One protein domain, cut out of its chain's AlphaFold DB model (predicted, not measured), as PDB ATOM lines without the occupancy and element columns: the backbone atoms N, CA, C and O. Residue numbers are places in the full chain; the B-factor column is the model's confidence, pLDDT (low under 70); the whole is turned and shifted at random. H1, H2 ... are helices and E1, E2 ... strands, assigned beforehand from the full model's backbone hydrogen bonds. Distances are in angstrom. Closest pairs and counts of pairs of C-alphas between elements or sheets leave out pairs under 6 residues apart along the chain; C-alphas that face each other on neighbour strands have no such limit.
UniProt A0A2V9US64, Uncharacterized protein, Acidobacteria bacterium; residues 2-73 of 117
ATOM      1  N   LEU A   2     220.917 245.953 246.362       75.62
ATOM      2  CA  LEU A   2     220.577 246.223 247.765       75.62
ATOM      3  C   LEU A   2     221.323 245.218 248.647       75.62
ATOM      4  O   LEU A   2     221.002 244.037 248.609       75.62
ATOM      5  N   SER A   3     222.346 245.658 249.376       84.62
ATOM      6  CA  SER A   3     223.206 244.763 250.170       84.62
ATOM      7  C   SER A   3     223.067 244.963 251.679       84.62
ATOM      8  O   SER A   3     223.162 243.998 252.438       84.62
ATOM      9  N   LYS A   4     222.805 246.196 252.122       92.69
ATOM     10  CA  LYS A   4     222.673 246.560 253.535       92.69
ATOM     11  C   LYS A   4     221.545 247.557 253.769       92.69
ATOM     12  O   LYS A   4     221.029 248.153 252.822       92.69
ATOM     13  N   CYS A   5     221.188 247.724 255.037       94.38
ATOM     14  CA  CYS A   5     220.270 248.756 255.491       94.38
ATOM     15  C   CYS A   5     220.762 250.140 255.036       94.38
ATOM     16  O   CYS A   5     221.955 250.438 255.098       94.38
ATOM     17  N   ALA A   6     219.841 250.978 254.570       94.75
ATOM     18  CA  ALA A   6     220.147 252.329 254.123       94.75
ATOM     19  C   ALA A   6     220.481 253.271 255.290       94.75
ATOM     20  O   ALA A   6     221.140 254.282 255.065       94.75
ATOM     21  N   ASN A   7     220.065 252.943 256.522       95.31
ATOM     22  CA  ASN A   7     220.509 253.658 257.715       95.31
ATOM     23  C   ASN A   7     222.025 253.455 257.897       95.31
ATOM     24  O   ASN A   7     222.434 252.313 258.117       95.31
ATOM     25  N   PRO A   8     222.851 254.517 257.824       92.50
ATOM     26  CA  PRO A   8     224.304 254.398 257.941       92.50
ATOM     27  C   PRO A   8     224.758 253.830 259.291       92.50
ATOM     28  O   PRO A   8     225.757 253.116 259.327       92.50
ATOM     29  N   GLU A   9     223.985 254.055 260.357       94.56
ATOM     30  CA  GLU A   9     224.252 253.534 261.706       94.56
ATOM     31  C   GLU A   9     223.847 252.056 261.866       94.56
ATOM     32  O   GLU A   9     224.043 251.451 262.918       94.56
ATOM     33  N   CYS A  10     223.252 251.446 260.835       94.69
ATOM     34  CA  CYS A  10     222.783 250.066 260.860       94.69
ATOM     35  C   CYS A  10     223.623 249.172 259.941       94.69
ATOM     36  O   CYS A  10     223.788 249.431 258.749       94.69
ATOM     37  N   SER A  11     224.089 248.043 260.473       93.50
ATOM     38  CA  SER A  11     224.885 247.046 259.741       93.50
ATOM     39  C   SER A  11     224.068 245.858 259.217       93.50
ATOM     40  O   SER A  11     224.637 244.892 258.704       93.50
ATOM     41  N   ALA A  12     222.734 245.899 259.323       94.00
ATOM     42  CA  ALA A  12     221.880 244.798 258.887       94.00
ATOM     43  C   ALA A  12     222.039 244.524 257.381       94.00
ATOM     44  O   ALA A  12     221.996 245.443 256.559       94.00
ATOM     45  N   MET A  13     222.191 243.249 257.021       92.69
ATOM     46  CA  MET A  13     222.319 242.803 255.632       92.69
ATOM     47  C   MET A  13     220.964 242.439 255.034       92.69
ATOM     48  O   MET A  13     220.132 241.813 255.695       92.69
ATOM     49  N   PHE A  14     220.773 242.760 253.756       87.69
ATOM     50  CA  PHE A  14     219.566 242.395 253.025       87.69
ATOM     51  C   PHE A  14     219.606 240.916 252.634       87.69
ATOM     52  O   PHE A  14     220.157 240.553 251.597       87.69
ATOM     53  N   ARG A  15     219.072 240.048 253.500       85.19
ATOM     54  CA  ARG A  15     219.040 238.592 253.269       85.19
ATOM     55  C   ARG A  15     217.692 238.099 252.764       85.19
ATOM     56  O   ARG A  15     217.646 237.260 251.873       85.19
ATOM     57  N   TYR A  16     216.602 238.629 253.318       81.44
ATOM     58  CA  TYR A  16     215.252 238.146 253.047       81.44
ATOM     59  C   TYR A  16     214.304 239.300 252.728       81.44
ATOM     60  O   TYR A  16     214.210 240.258 253.488       81.44
ATOM     61  N   LEU A  17     213.530 239.163 251.647       75.38
ATOM     62  CA  LEU A  17     212.545 240.166 251.209       75.38
ATOM     63  C   LEU A  17     211.438 240.440 252.241       75.38
ATOM     64  O   LEU A  17     210.783 241.472 252.168       75.38
ATOM     65  N   ARG A  18     211.212 239.508 253.176       80.50
ATOM     66  CA  ARG A  18     210.196 239.623 254.235       80.50
ATOM     67  C   ARG A  18     210.639 240.473 255.423       80.50
ATOM     68  O   ARG A  18     209.810 240.745 256.278       80.50
ATOM     69  N   GLN A  19     211.919 240.826 255.490       86.94
ATOM     70  CA  GLN A  19     212.486 241.603 256.581       86.94
ATOM     71  C   GLN A  19     212.712 243.026 256.092       86.94
ATOM     72  O   GLN A  19     213.477 243.258 255.155       86.94
ATOM     73  N   GLY A  20     212.056 243.981 256.728       92.44
ATOM     74  CA  GLY A  20     212.168 245.400 256.468       92.44
ATOM     75  C   GLY A  20     211.239 245.911 255.378       92.44
ATOM     76  O   GLY A  20     210.234 245.302 255.013       92.44
ATOM     77  N   LYS A  21     211.590 247.081 254.847       93.88
ATOM     78  CA  LYS A  21     210.779 247.812 253.878       93.88
ATOM     79  C   LYS A  21     211.634 248.323 252.731       93.88
ATOM     80  O   LYS A  21     212.696 248.911 252.936       93.88
ATOM     81  N   LEU A  22     211.144 248.097 251.514       93.50
ATOM     82  CA  LEU A  22     211.727 248.630 250.290       93.50
ATOM     83  C   LEU A  22     211.109 249.986 249.965       93.50
ATOM     84  O   LEU A  22     209.890 250.120 249.862       93.50
ATOM     85  N   PHE A  23     211.969 250.970 249.754       92.25
ATOM     86  CA  PHE A  23     211.610 252.305 249.311       92.25
ATOM     87  C   PHE A  23     212.044 252.461 247.864       92.25
ATOM     88  O   PHE A  23     213.182 252.158 247.504       92.25
ATOM     89  N   ARG A  24     211.121 252.925 247.029       91.62
ATOM     90  CA  ARG A  24     211.399 253.286 245.645       91.62
ATOM     91  C   ARG A  24     211.316 254.796 245.553       91.62
ATOM     92  O   ARG A  24     210.224 255.343 245.666       91.62
ATOM     93  N   LEU A  25     212.465 255.437 245.402       89.12
ATOM     94  CA  LEU A  25     212.544 256.877 245.251       89.12
ATOM     95  C   LEU A  25     212.764 257.208 243.787       89.12
ATOM     96  O   LEU A  25     213.597 256.615 243.096       89.12
ATOM     97  N   THR A  26     211.966 258.158 243.334       84.25
ATOM     98  CA  THR A  26     212.014 258.666 241.981       84.25
ATOM     99  C   THR A  26     212.497 260.113 242.052       84.25
ATOM    100  O   THR A  26     211.949 260.876 242.852       84.25
ATOM    101  N   PRO A  27     213.503 260.500 241.251       80.31
ATOM    102  CA  PRO A  27     213.952 261.881 241.162       80.31
ATOM    103  C   PRO A  27     212.832 262.823 240.724       80.31
ATOM    104  O   PRO A  27     211.758 262.401 240.280       80.31
ATOM    105  N   THR A  28     213.103 264.125 240.800       83.00
ATOM    106  CA  THR A  28     212.153 265.146 240.350       83.00
ATOM    107  C   THR A  28     211.716 264.901 238.896       83.00
ATOM    108  O   THR A  28     212.487 264.350 238.100       83.00
ATOM    109  N   PRO A  29     210.496 265.317 238.505       83.38
ATOM    110  CA  PRO A  29     209.995 265.104 237.147       83.38
ATOM    111  C   PRO A  29     210.951 265.612 236.064       83.38
ATOM    112  O   PRO A  29     211.146 264.934 235.065       83.38
ATOM    113  N   ALA A  30     211.611 266.751 236.290       83.50
ATOM    114  CA  ALA A  30     212.603 267.297 235.366       83.50
ATOM    115  C   ALA A  30     213.781 266.333 235.130       83.50
ATOM    116  O   ALA A  30     214.171 266.100 233.985       83.50
ATOM    117  N   VAL A  31     214.309 265.727 236.199       79.25
ATOM    118  CA  VAL A  31     215.409 264.754 236.124       79.25
ATOM    119  C   VAL A  31     214.948 263.457 235.462       79.25
ATOM    120  O   VAL A  31     215.680 262.890 234.653       79.25
ATOM    121  N   GLN A  32     213.722 263.006 235.739       83.75
ATOM    122  CA  GLN A  32     213.153 261.851 235.042       83.75
ATOM    123  C   GLN A  32     212.984 262.092 233.544       83.75
ATOM    124  O   GLN A  32     213.336 261.219 232.758       83.75
ATOM    125  N   THR A  33     212.478 263.257 233.134       84.81
ATOM    126  CA  THR A  33     212.319 263.594 231.713       84.81
ATOM    127  C   THR A  33     213.670 263.633 231.005       84.81
ATOM    128  O   THR A  33     213.805 263.074 229.919       84.81
ATOM    129  N   ALA A  34     214.687 264.230 231.634       84.44
ATOM    130  CA  ALA A  34     216.046 264.241 231.098       84.44
ATOM    131  C   ALA A  34     216.624 262.821 230.970       84.44
ATOM    132  O   ALA A  34     217.179 262.474 229.930       84.44
ATOM    133  N   ALA A  35     216.447 261.971 231.984       83.19
ATOM    134  CA  ALA A  35     216.881 260.578 231.931       83.19
ATOM    135  C   ALA A  35     216.153 259.784 230.839       83.19
ATOM    136  O   ALA A  35     216.797 259.058 230.084       83.19
ATOM    137  N   ALA A  36     214.838 259.968 230.706       85.38
ATOM    138  CA  ALA A  36     214.030 259.307 229.690       85.38
ATOM    139  C   ALA A  36     214.434 259.730 228.272       85.38
ATOM    140  O   ALA A  36     214.508 258.880 227.388       85.38
ATOM    141  N   ALA A  37     214.768 261.010 228.062       87.56
ATOM    142  CA  ALA A  37     215.307 261.504 226.794       87.56
ATOM    143  C   ALA A  37     216.660 260.858 226.438       87.56
ATOM    144  O   ALA A  37     216.961 260.666 225.263       87.56
ATOM    145  N   LEU A  38     217.447 260.476 227.447       87.25
ATOM    146  CA  LEU A  38     218.686 259.710 227.292       87.25
ATOM    147  C   LEU A  38     218.456 258.186 227.229       87.25
ATOM    148  O   LEU A  38     219.417 257.432 227.102       87.25
ATOM    149  N   GLY A  39     217.205 257.720 227.315       81.69
ATOM    150  CA  GLY A  39     216.841 256.301 227.270       81.69
ATOM    151  C   GLY A  39     216.956 255.551 228.604       81.69
ATOM    152  O   GLY A  39     216.894 254.323 228.613       81.69
ATOM    153  N   TYR A  40     217.097 256.249 229.735       79.38
ATOM    154  CA  TYR A  40     217.258 255.650 231.064       79.38
ATOM    155  C   TYR A  40     216.074 255.952 231.993       79.38
ATOM    156  O   TYR A  40     215.481 257.026 231.961       79.38
ATOM    157  N   GLN A  41     215.762 255.010 232.886       75.75
ATOM    158  CA  GLN A  41     214.806 255.204 233.982       75.75
ATOM    159  C   GLN A  41     215.576 255.314 235.301       75.75
ATOM    160  O   GLN A  41     216.062 254.312 235.830       75.75
ATOM    161  N   LEU A  42     215.698 256.531 235.836       76.50
ATOM    162  CA  LEU A  42     216.336 256.765 237.131       76.50
ATOM    163  C   LEU A  42     215.344 256.439 238.243       76.50
ATOM    164  O   LEU A  42     214.483 257.234 238.605       76.50
ATOM    165  N   THR A  43     215.431 255.223 238.763       81.06
ATOM    166  CA  THR A  43     214.674 254.799 239.938       81.06
ATOM    167  C   THR A  43     215.632 254.168 240.925       81.06
ATOM    168  O   THR A  43     216.165 253.081 240.681       81.06
ATOM    169  N   GLU A  44     215.814 254.828 242.060       86.62
ATOM    170  CA  GLU A  44     216.661 254.323 243.125       86.62
ATOM    171  C   GLU A  44     215.826 253.511 244.108       86.62
ATOM    172  O   GLU A  44     214.700 253.859 244.480       86.62
ATOM    173  N   ARG A  45     216.375 252.363 244.496       90.19
ATOM    174  CA  ARG A  45     215.758 251.472 245.469       90.19
ATOM    175  C   ARG A  45     216.622 251.479 246.710       90.19
ATOM    176  O   ARG A  45     217.831 251.288 246.612       90.19
ATOM    177  N   PHE A  46     215.977 251.623 247.855       92.44
ATOM    178  CA  PHE A  46     216.602 251.565 249.164       92.44
ATOM    179  C   PHE A  46     215.869 250.567 250.048       92.44
ATOM    180  O   PHE A  46     214.691 250.282 249.836       92.44
ATOM    181  N   TRP A  47     216.563 250.034 251.044       95.25
ATOM    182  CA  TRP A  47     215.996 249.085 251.988       95.25
ATOM    183  C   TRP A  47     216.328 249.505 253.415       95.25
ATOM    184  O   TRP A  47     217.492 249.748 253.724       95.25
ATOM    185  N   LEU A  48     215.322 249.570 254.283       95.44
ATOM    186  CA  LEU A  48     215.514 249.647 255.732       95.44
ATOM    187  C   LEU A  48     215.120 248.306 256.341       95.44
ATOM    188  O   LEU A  48     214.095 247.752 255.951       95.44
ATOM    189  N   CYS A  49     215.899 247.797 257.297       94.88
ATOM    190  CA  CYS A  49     215.543 246.586 258.040       94.88
ATOM    191  C   CYS A  49     214.282 246.794 258.898       94.88
ATOM    192  O   CYS A  49     213.831 247.927 259.074       94.88
ATOM    193  N   ASP A  50     213.735 245.713 259.466       94.00
ATOM    194  CA  ASP A  50     212.498 245.759 260.262       94.00
ATOM    195  C   ASP A  50     212.540 246.828 261.359       94.00
ATOM    196  O   ASP A  50     211.603 247.611 261.486       94.00
ATOM    197  N   LEU A  51     213.649 246.917 262.098       94.31
ATOM    198  CA  LEU A  51     213.815 247.878 263.191       94.31
ATOM    199  C   LEU A  51     213.882 249.324 262.686       94.31
ATOM    200  O   LEU A  51     213.139 250.179 263.151       94.31
ATOM    201  N   CYS A  52     214.731 249.609 261.694       95.44
ATOM    202  CA  CYS A  52     214.859 250.970 261.164       95.44
ATOM    203  C   CYS A  52     213.575 251.437 260.471       95.44
ATOM    204  O   CYS A  52     213.234 252.610 260.549       95.44
ATOM    205  N   SER A  53     212.849 250.535 259.809       94.88
ATOM    206  CA  SER A  53     211.628 250.886 259.077       94.88
ATOM    207  C   SER A  53     210.432 251.243 259.970       94.88
ATOM    208  O   SER A  53     209.457 251.800 259.470       94.88
ATOM    209  N   GLN A  54     210.502 250.926 261.269       93.69
ATOM    210  CA  GLN A  54     209.486 251.293 262.263       93.69
ATOM    211  C   GLN A  54     209.646 252.725 262.778       93.69
ATOM    212  O   GLN A  54     208.654 253.353 263.130       93.69
ATOM    213  N   GLU A  55     210.873 253.247 262.769       94.88
ATOM    214  CA  GLU A  55     211.203 254.570 263.314       94.88
ATOM    215  C   GLU A  55     211.540 255.592 262.223       94.88
ATOM    216  O   GLU A  55     211.519 256.799 262.453       94.88
ATOM    217  N   MET A  56     211.881 255.122 261.023       95.62
ATOM    218  CA  MET A  56     212.430 255.947 259.955       95.62
ATOM    219  C   MET A  56     211.790 255.623 258.606       95.62
ATOM    220  O   MET A  56     211.363 254.503 258.323       95.62
ATOM    221  N   THR A  57     211.776 256.619 257.728       95.50
ATOM    222  CA  THR A  57     211.358 256.493 256.332       95.50
ATOM    223  C   THR A  57     212.379 257.149 255.414       95.50
ATOM    224  O   THR A  57     213.231 257.917 255.860       95.50
ATOM    225  N   MET A  58     212.303 256.844 254.120       93.88
ATOM    226  CA  MET A  58     213.141 257.475 253.105       93.88
ATOM    227  C   MET A  58     212.331 258.405 252.217       93.88
ATOM    228  O   MET A  58     211.227 258.059 251.794       93.88
ATOM    229  N   ILE A  59     212.905 259.566 251.921       91.88
ATOM    230  CA  ILE A  59     212.336 260.586 251.039       91.88
ATOM    231  C   ILE A  59     213.379 261.046 250.023       91.88
ATOM    232  O   ILE A  59     214.579 260.864 250.224       91.88
ATOM    233  N   TRP A  60     212.916 261.663 248.942       88.56
ATOM    234  CA  TRP A  60     213.778 262.437 248.054       88.56
ATOM    235  C   TRP A  60     213.783 263.894 248.532       88.56
ATOM    236  O   TRP A  60     212.725 264.518 248.551       88.56
ATOM    237  N   ASP A  61     214.940 264.436 248.922       86.94
ATOM    238  CA  ASP A  61     215.057 265.823 249.418       86.94
ATOM    239  C   ASP A  61     215.154 266.875 248.293       86.94
ATOM    240  O   ASP A  61     215.262 268.071 248.549       86.94
ATOM    241  N   GLY A  62     215.106 266.423 247.037       81.56
ATOM    242  CA  GLY A  62     215.305 267.231 245.835       81.56
ATOM    243  C   GLY A  62     216.621 266.906 245.134       81.56
ATOM    244  O   GLY A  62     216.644 266.863 243.905       81.56
ATOM    245  N   ASN A  63     217.666 266.573 245.893       82.44
ATOM    246  CA  ASN A  63     218.997 266.267 245.373       82.44
ATOM    247  C   ASN A  63     219.404 264.804 245.607       82.44
ATOM    248  O   ASN A  63     220.026 264.191 244.745       82.44
ATOM    249  N   ARG A  64     219.058 264.238 246.766       87.06
ATOM    250  CA  ARG A  64     219.423 262.877 247.162       87.06
ATOM    251  C   ARG A  64     218.322 262.189 247.960       87.06
ATOM    252  O   ARG A  64     217.398 262.807 248.492       87.06
ATOM    253  N   ALA A  65     218.470 260.880 248.096       90.44
ATOM    254  CA  ALA A  65     217.722 260.117 249.075       90.44
ATOM    255  C   ALA A  65     218.162 260.484 250.501       90.44
ATOM    256  O   ALA A  65     219.353 260.475 250.817       90.44
ATOM    257  N   ALA A  66     217.195 260.773 251.367       92.88
ATOM    258  CA  ALA A  66     217.416 261.112 252.766       92.88
ATOM    259  C   ALA A  66     216.559 260.232 253.681       92.88
ATOM    260  O   ALA A  66     215.434 259.865 253.337       92.88
ATOM    261  N   ILE A  67     217.101 259.905 254.856       95.31
ATOM    262  CA  ILE A  67     216.382 259.206 255.923       95.31
ATOM    263  C   ILE A  67     215.827 260.248 256.879       95.31
ATOM    264  O   ILE A  67     216.560 261.126 257.330       95.31
ATOM    265  N   VAL A  68     214.542 260.136 257.196       95.50
ATOM    266  CA  VAL A  68     213.864 261.025 258.140       95.50
ATOM    267  C   VAL A  68     213.097 260.209 259.181       95.50
ATOM    268  O   VAL A  68     212.605 259.123 258.849       95.50
ATOM    269  N   PRO A  69     212.980 260.694 260.430       95.75
ATOM    270  CA  PRO A  69     212.140 260.056 261.435       95.75
ATOM    271  C   PRO A  69     210.687 259.988 260.971       95.75
ATOM    272  O   PRO A  69     210.179 260.914 260.332       95.75
ATOM    273  N   LEU A  70     210.005 258.902 261.311       93.25
ATOM    274  CA  LEU A  70     208.565 258.828 261.136       93.25
ATOM    275  C   LEU A  70     207.882 259.810 262.096       93.25
ATOM    276  O   LEU A  70     208.311 259.962 263.245       93.25
ATOM    277  N   PRO A  71     206.808 260.490 261.657       86.56
ATOM    278  CA  PRO A  71     205.990 261.254 262.580       86.56
ATOM    279  C   PRO A  71     205.446 260.288 263.632       86.56
ATOM    280  O   PRO A  71     204.907 259.232 263.289       86.56
ATOM    281  N   LYS A  72     205.590 260.645 264.915       80.62
ATOM    282  CA  LYS A  72     204.973 259.880 266.000       80.62
ATOM    283  C   LYS A  72     203.497 259.761 265.665       80.62
ATOM    284  O   LYS A  72     202.838 260.776 265.442       80.62
ATOM    285  N   ARG A  73     203.005 258.526 265.572       71.44
ATOM    286  CA  ARG A  73     201.585 258.271 265.364       71.44
ATOM    287  C   ARG A  73     200.870 258.919 266.542       71.44
ATOM    288  O   ARG A  73     200.929 258.399 267.649       71.44
TER     289      ARG A  73
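Overview. This is residues 2 to 73 of the 117 residues of an uncharacterized protein of Acidobacteria bacterium (UniProt A0A2V9US64). Two small antiparallel sheets, E1-E2 and E3-E4, are partly face to face; H2 joins them at one end, and H1 lies far off at the other, between E1 and E2 along the chain. The 72 printed residues, with 35 in named elements, under half, run E1 H1 E2 H2 E3 E4: mixed, helices and strands. The whole is only just loose, close to compact, with a radius of gyration of the C-alphas of 13.7 A and spans of 39, 28 and 19 A.

Arrangement. After residues 2 to 20, with no named element, E1, residues 21 to 25, is antiparallel to E2, residues 44 to 48, at 154 degrees; N 23 and O 46 are within hydrogen-bond range, 2.8 A. H1, residues 29 to 37, is apart from H2, residues 50 to 55. E3, residues 56 to 60, and E4, residues 65 to 69, form an antiparallel hairpin at 145 degrees, with N 57 and O 68 within range at 2.9 A. The closest C-alphas of E1 and E3, Leu 25 and Trp 60, are 6.3 A apart. In H1 every O i to N i+4 pair is within range; in H2, 1 of 2.

Along the chain. E1 starts at C-alpha 21 (210.779, 247.812, 253.878) and spans 12.6 A, H1 12.2 A, E2 13.5 A, H2 9.4 A, E3 13.6 A; E4, 13.6 A, ends at C-alpha 69 (212.140, 260.056, 261.435).

Size, cuts and confidence. The C-alphas farthest apart, Leu 38 and Arg 73, are 41.8 A apart. The printed part has no cut, no link is long, and no printed residue is under 70 in pLDDT.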